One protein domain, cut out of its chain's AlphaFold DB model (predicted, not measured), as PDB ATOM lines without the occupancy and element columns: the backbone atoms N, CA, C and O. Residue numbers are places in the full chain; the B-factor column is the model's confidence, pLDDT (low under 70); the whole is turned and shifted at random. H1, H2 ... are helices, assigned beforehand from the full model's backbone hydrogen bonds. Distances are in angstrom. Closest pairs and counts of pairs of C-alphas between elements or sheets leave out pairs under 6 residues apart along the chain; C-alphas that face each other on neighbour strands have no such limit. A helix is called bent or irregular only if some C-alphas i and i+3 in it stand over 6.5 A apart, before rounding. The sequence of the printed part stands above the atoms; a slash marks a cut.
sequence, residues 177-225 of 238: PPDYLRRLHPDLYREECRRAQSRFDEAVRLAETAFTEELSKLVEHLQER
ATOM      1  N   PRO A 177     205.653 238.922 250.913       90.12
ATOM      2  CA  PRO A 177     204.375 239.070 250.230       90.12
ATOM      3  C   PRO A 177     203.226 238.449 251.043       90.12
ATOM      4  O   PRO A 177     203.330 237.293 251.461       90.12
ATOM      5  N   PRO A 178     202.100 239.160 251.237       91.44
ATOM      6  CA  PRO A 178     200.962 238.626 251.980       91.44
ATOM      7  C   PRO A 178     200.349 237.361 251.355       91.44
ATOM      8  O   PRO A 178     200.071 237.314 250.154       91.44
ATOM      9  N   ASP A 179     200.027 236.361 252.184       89.19
ATOM     10  CA  ASP A 179     199.514 235.057 251.727       89.19
ATOM     11  C   ASP A 179     198.188 235.133 250.955       89.19
ATOM     12  O   ASP A 179     197.936 234.316 250.066       89.19
ATOM     13  N   TYR A 180     197.329 236.113 251.253       91.00
ATOM     14  CA  TYR A 180     196.043 236.254 250.564       91.00
ATOM     15  C   TYR A 180     196.216 236.553 249.065       91.00
ATOM     16  O   TYR A 180     195.374 236.144 248.259       91.00
ATOM     17  N   LEU A 181     197.325 237.198 248.668       92.38
ATOM     18  CA  LEU A 181     197.622 237.484 247.263       92.38
ATOM     19  C   LEU A 181     197.777 236.197 246.456       92.38
ATOM     20  O   LEU A 181     197.384 236.161 245.297       92.38
ATOM     21  N   ARG A 182     198.251 235.109 247.076       91.06
ATOM     22  CA  ARG A 182     198.392 233.805 246.408       91.06
ATOM     23  C   ARG A 182     197.075 233.293 245.845       91.06
ATOM     24  O   ARG A 182     197.077 232.616 244.823       91.06
ATOM     25  N   ARG A 183     195.969 233.577 246.539       92.38
ATOM     26  CA  ARG A 183     194.627 233.112 246.166       92.38
ATOM     27  C   ARG A 183     193.900 234.120 245.284       92.38
ATOM     28  O   ARG A 183     193.243 233.712 244.338       92.38
ATOM     29  N   LEU A 184     194.006 235.410 245.608       94.00
ATOM     30  CA  LEU A 184     193.233 236.463 244.942       94.00
ATOM     31  C   LEU A 184     193.905 236.986 243.666       94.00
ATOM     32  O   LEU A 184     193.226 237.235 242.676       94.00
ATOM     33  N   HIS A 185     195.232 237.135 243.678       94.00
ATOM     34  CA  HIS A 185     196.009 237.740 242.592       94.00
ATOM     35  C   HIS A 185     197.370 237.032 242.427       94.00
ATOM     36  O   HIS A 185     198.407 237.577 242.818       94.00
ATOM     37  N   PRO A 186     197.404 235.813 241.852       93.25
ATOM     38  CA  PRO A 186     198.618 234.992 241.794       93.25
ATOM     39  C   PRO A 186     199.757 235.630 240.983       93.25
ATOM     40  O   PRO A 186     200.926 235.420 241.304       93.25
ATOM     41  N   ASP A 187     199.447 236.429 239.961       95.19
ATOM     42  CA  ASP A 187     200.458 237.169 239.193       95.19
ATOM     43  C   ASP A 187     201.117 238.266 240.025       95.19
ATOM     44  O   ASP A 187     202.347 238.345 240.069       95.19
ATOM     45  N   LEU A 188     200.311 239.038 240.761       93.56
ATOM     46  CA  LEU A 188     200.803 240.055 241.688       93.56
ATOM     47  C   LEU A 188     201.642 239.419 242.800       93.56
ATOM     48  O   LEU A 188     202.722 239.907 243.106       93.56
ATOM     49  N   TYR A 189     201.207 238.282 243.350       94.56
ATOM     50  CA  TYR A 189     202.007 237.535 244.320       94.56
ATOM     51  C   TYR A 189     203.380 237.141 243.752       94.56
ATOM     52  O   TYR A 189     204.400 237.351 244.404       94.56
ATOM     53  N   ARG A 190     203.432 236.614 242.519       93.38
ATOM     54  CA  ARG A 190     204.700 236.261 241.853       93.38
ATOM     55  C   ARG A 190     205.596 237.474 241.613       93.38
ATOM     56  O   ARG A 190     206.819 237.343 241.640       93.38
ATOM     57  N   GLU A 191     205.023 238.640 241.336       93.50
ATOM     58  CA  GLU A 191     205.776 239.888 241.221       93.50
ATOM     59  C   GLU A 191     206.340 240.345 242.569       93.50
ATOM     60  O   GLU A 191     207.540 240.603 242.661       93.50
ATOM     61  N   GLU A 192     205.526 240.355 243.624       93.62
ATOM     62  CA  GLU A 192     205.970 240.719 244.971       93.62
ATOM     63  C   GLU A 192     207.043 239.756 245.500       93.62
ATOM     64  O   GLU A 192     208.026 240.204 246.086       93.62
ATOM     65  N   CYS A 193     206.950 238.450 245.213       92.12
ATOM     66  CA  CYS A 193     208.022 237.497 245.524       92.12
ATOM     67  C   CYS A 193     209.343 237.854 244.833       92.12
ATOM     68  O   CYS A 193     210.399 237.780 245.456       92.12
ATOM     69  N   ARG A 194     209.300 238.251 243.553       93.44
ATOM     70  CA  ARG A 194     210.508 238.664 242.819       93.44
ATOM     71  C   ARG A 194     211.101 239.944 243.403       93.44
ATOM     72  O   ARG A 194     212.311 240.008 243.589       93.44
ATOM     73  N   ARG A 195     210.263 240.930 243.740       92.69
ATOM     74  CA  ARG A 195     210.702 242.174 244.394       92.69
ATOM     75  C   ARG A 195     211.346 241.897 245.750       92.69
ATOM     76  O   ARG A 195     212.413 242.435 246.027       92.69
ATOM     77  N   ALA A 196     210.728 241.043 246.567       91.81
ATOM     78  CA  ALA A 196     211.285 240.625 247.849       91.81
ATOM     79  C   ALA A 196     212.656 239.956 247.666       91.81
ATOM     80  O   ALA A 196     213.614 240.364 248.316       91.81
ATOM     81  N   GLN A 197     212.785 239.016 246.720       91.88
ATOM     82  CA  GLN A 197     214.064 238.365 246.420       91.88
ATOM     83  C   GLN A 197     215.150 239.378 246.034       91.88
ATOM     84  O   GLN A 197     216.218 239.387 246.638       91.88
ATOM     85  N   SER A 198     214.863 240.282 245.089       94.19
ATOM     86  CA  SER A 198     215.832 241.296 244.658       94.19
ATOM     87  C   SER A 198     216.278 242.215 245.798       94.19
ATOM     88  O   SER A 198     217.445 242.601 245.845       94.19
ATOM     89  N   ARG A 199     215.381 242.537 246.742       95.56
ATOM     90  CA  ARG A 199     215.733 243.321 247.935       95.56
ATOM     91  C   ARG A 199     216.665 242.555 248.871       95.56
ATOM     92  O   ARG A 199     217.573 243.163 249.428       95.56
ATOM     93  N   PHE A 200     216.481 241.246 249.042       94.81
ATOM     94  CA  PHE A 200     217.413 240.435 249.829       94.81
ATOM     95  C   PHE A 200     218.775 240.298 249.149       94.81
ATOM     96  O   PHE A 200     219.793 240.443 249.822       94.81
ATOM     97  N   ASP A 201     218.815 240.116 247.826       95.00
ATOM     98  CA  ASP A 201     220.076 240.100 247.076       95.00
ATOM     99  C   ASP A 201     220.835 241.431 247.228       95.00
ATOM    100  O   ASP A 201     222.061 241.466 247.331       95.00
ATOM    101  N   GLU A 202     220.114 242.553 247.249       95.88
ATOM    102  CA  GLU A 202     220.694 243.871 247.502       95.88
ATOM    103  C   GLU A 202     221.115 244.066 248.960       95.88
ATOM    104  O   GLU A 202     222.190 244.607 249.208       95.88
ATOM    105  N   ALA A 203     220.335 243.578 249.926       95.56
ATOM    106  CA  ALA A 203     220.703 243.608 251.339       95.56
ATOM    107  C   ALA A 203     222.010 242.843 251.605       95.56
ATOM    108  O   ALA A 203     222.838 243.310 252.386       95.56
ATOM    109  N   VAL A 204     222.232 241.717 250.915       95.06
ATOM    110  CA  VAL A 204     223.511 240.989 250.948       95.06
ATOM    111  C   VAL A 204     224.649 241.882 250.452       95.06
ATOM    112  O   VAL A 204     225.627 242.055 251.175       95.06
ATOM    113  N   ARG A 205     224.502 242.528 249.286       95.88
ATOM    114  CA  ARG A 205     225.530 243.448 248.760       95.88
ATOM    115  C   ARG A 205     225.823 244.600 249.721       95.88
ATOM    116  O   ARG A 205     226.983 244.919 249.958       95.88
ATOM    117  N   LEU A 206     224.784 245.205 250.302       94.81
ATOM    118  CA  LEU A 206     224.930 246.276 251.292       94.81
ATOM    119  C   LEU A 206     225.699 245.799 252.531       94.81
ATOM    120  O   LEU A 206     226.543 246.532 253.047       94.81
ATOM    121  N   ALA A 207     225.428 244.581 253.002       92.56
ATOM    122  CA  ALA A 207     226.141 243.988 254.125       92.56
ATOM    123  C   ALA A 207     227.614 243.703 253.783       92.56
ATOM    124  O   ALA A 207     228.492 244.029 254.579       92.56
ATOM    125  N   GLU A 208     227.898 243.158 252.599       94.19
ATOM    126  CA  GLU A 208     229.262 242.893 252.121       94.19
ATOM    127  C   GLU A 208     230.082 244.181 251.976       94.19
ATOM    128  O   GLU A 208     231.235 244.235 252.413       94.19
ATOM    129  N   THR A 209     229.489 245.239 251.410       93.81
ATOM    130  CA  THR A 209     230.132 246.557 251.307       93.81
ATOM    131  C   THR A 209     230.431 247.127 252.690       93.81
ATOM    132  O   THR A 209     231.581 247.461 252.962       93.81
ATOM    133  N   ALA A 210     229.441 247.159 253.589       90.19
ATOM    134  CA  ALA A 210     229.636 247.670 254.944       90.19
ATOM    135  C   ALA A 210     230.725 246.890 255.700       90.19
ATOM    136  O   ALA A 210     231.573 247.485 256.358       90.19
ATOM    137  N   PHE A 211     230.747 245.562 255.571       89.62
ATOM    138  CA  PHE A 211     231.775 244.727 256.188       89.62
ATOM    139  C   PHE A 211     233.176 245.017 255.631       89.62
ATOM    140  O   PHE A 211     234.134 245.132 256.395       89.62
ATOM    141  N   THR A 212     233.295 245.169 254.310       93.75
ATOM    142  CA  THR A 212     234.573 245.473 253.648       93.75
ATOM    143  C   THR A 212     235.094 246.853 254.047       93.75
ATOM    144  O   THR A 212     236.287 247.009 254.298       93.75
ATOM    145  N   GLU A 213     234.217 247.851 254.151       93.06
ATOM    146  CA  GLU A 213     234.576 249.193 254.621       93.06
ATOM    147  C   GLU A 213     235.073 249.178 256.071       93.06
ATOM    148  O   GLU A 213     236.098 249.788 256.374       93.06
ATOM    149  N   GLU A 214     234.388 248.465 256.967       90.88
ATOM    150  CA  GLU A 214     234.821 248.339 258.362       90.88
ATOM    151  C   GLU A 214     236.152 247.586 258.483       90.88
ATOM    152  O   GLU A 214     237.028 248.002 259.240       90.88
ATOM    153  N   LEU A 215     236.359 246.527 257.692       92.75
ATOM    154  CA  LEU A 215     237.636 245.815 257.652       92.75
ATOM    155  C   LEU A 215     238.777 246.721 257.170       92.75
ATOM    156  O   LEU A 215     239.837 246.737 257.795       92.75
ATOM    157  N   SER A 216     238.561 247.495 256.102       93.50
ATOM    158  CA  SER A 216     239.554 248.447 255.587       93.50
ATOM    159  C   SER A 216     239.956 249.464 256.653       93.50
ATOM    160  O   SER A 216     241.146 249.616 256.916       93.50
ATOM    161  N   LYS A 217     238.987 250.063 257.363       92.44
ATOM    162  CA  LYS A 217     239.264 250.999 258.470       92.44
ATOM    163  C   LYS A 217     240.080 250.352 259.591       92.44
ATOM    164  O   LYS A 217     240.982 250.973 260.147       92.44
ATOM    165  N   LEU A 218     239.777 249.102 259.950       92.69
ATOM    166  CA  LEU A 218     240.531 248.380 260.978       92.69
ATOM    167  C   LEU A 218     241.980 248.128 260.547       92.69
ATOM    168  O   LEU A 218     242.894 248.288 261.357       92.69
ATOM    169  N   VAL A 219     242.195 247.752 259.286       93.81
ATOM    170  CA  VAL A 219     243.537 247.534 258.730       93.81
ATOM    171  C   VAL A 219     244.313 248.848 258.637       93.81
ATOM    172  O   VAL A 219     245.474 248.875 259.037       93.81
ATOM    173  N   GLU A 220     243.679 249.937 258.201       93.25
ATOM    174  CA  GLU A 220     244.267 251.283 258.179       93.25
ATOM    175  C   GLU A 220     244.722 251.708 259.581       93.25
ATOM    176  O   GLU A 220     245.895 252.029 259.775       93.25
ATOM    177  N   HIS A 221     243.859 251.583 260.596       91.62
ATOM    178  CA  HIS A 221     244.230 251.881 261.982       91.62
ATOM    179  C   HIS A 221     245.381 250.999 262.498       91.62
ATOM    180  O   HIS A 221     246.226 251.458 263.271       91.62
ATOM    181  N   LEU A 222     245.439 249.720 262.107       91.69
ATOM    182  CA  LEU A 222     246.556 248.840 262.465       91.69
ATOM    183  C   LEU A 222     247.854 249.274 261.774       91.69
ATOM    184  O   LEU A 222     248.899 249.320 262.425       91.69
ATOM    185  N   GLN A 223     247.797 249.628 260.490       91.25
ATOM    186  CA  GLN A 223     248.943 250.111 259.724       91.25
ATOM    187  C   GLN A 223     249.484 251.430 260.289       91.25
ATOM    188  O   GLN A 223     250.696 251.563 260.469       91.25
ATOM    189  N   GLU A 224     248.616 252.383 260.625       90.69
ATOM    190  CA  GLU A 224     248.997 253.646 261.269       90.69
ATOM    191  C   GLU A 224     249.677 253.404 262.618       90.69
ATOM    192  O   GLU A 224     250.702 254.012 262.923       90.69
ATOM    193  N   ARG A 225     249.173 252.459 263.420       90.00
ATOM    194  CA  ARG A 225     249.790 252.114 264.709       90.00
ATOM    195  C   ARG A 225     251.138 251.414 264.555       90.00
ATOM    196  O   ARG A 225     252.038 251.667 265.351       90.00
TER     197      ARG A 225
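What this domain is: This is residues 177 to 225 of the 238 residues of an uncharacterized protein of Planctomycetaceae bacterium (UniProt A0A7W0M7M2). One long straight helix, H2, makes nearly the whole length of this domain, a rod whose first end is folded back into a small hook. The hook is residues 177 to 180 and the one-turn helix H1, which meets the first turns of H2 at a corner; the rest of H2, from residue 197 to 225, sticks out free. The printed part has 49 residues with two named helices, H1 then H2, and no named strand; its class is all helix. It is extended, with a radius of gyration of the C-alphas of 19.3 A, and its C-alphas span 62 by 12 by 6 A.

How they stand to each other: H1, residues 181 to 184, comes first and is joined to H2, residues 186 to 225, by a tight link of one residue, His 185. The two helices touch only at the corner by this link, and only just, with 3 pairs of C-alphas within 8 A. H2 touches H1 with residues 188 to 189 alone. The closest C-alphas of the two helices are those of Leu 181 and Tyr 189, 5.3 A apart. The centres of H1 and H2 are 30.6 A apart. Residues 197 to 225, which belong to H2, stand free. Every O i to N i+4 pair inside H2 is within hydrogen-bond range; H1 is too short for such a pair, and its one O i to N i+3 pair is within range.

Where its parts are: The printed part begins with C-alpha 177 at (204.375, 239.070, 250.230). H1 has 4 residues and begins with C-alpha 181 at (197.622, 237.484, 247.263). H2 has 40 residues and measures 58.6 A from its first to its last C-alpha, from C-alpha 186 at (198.618, 234.992, 241.794) to C-alpha 225 at (249.790, 252.114, 264.709). Neither helix is bent.

The domain as a whole: The two C-alphas farthest apart are those of Leu 184 and Arg 225, at 61.9 A. The printed part has no cut, and the link from H1 to H2 is tight. The mean pLDDT of the printed part is 92.9, and no printed residue is under 70.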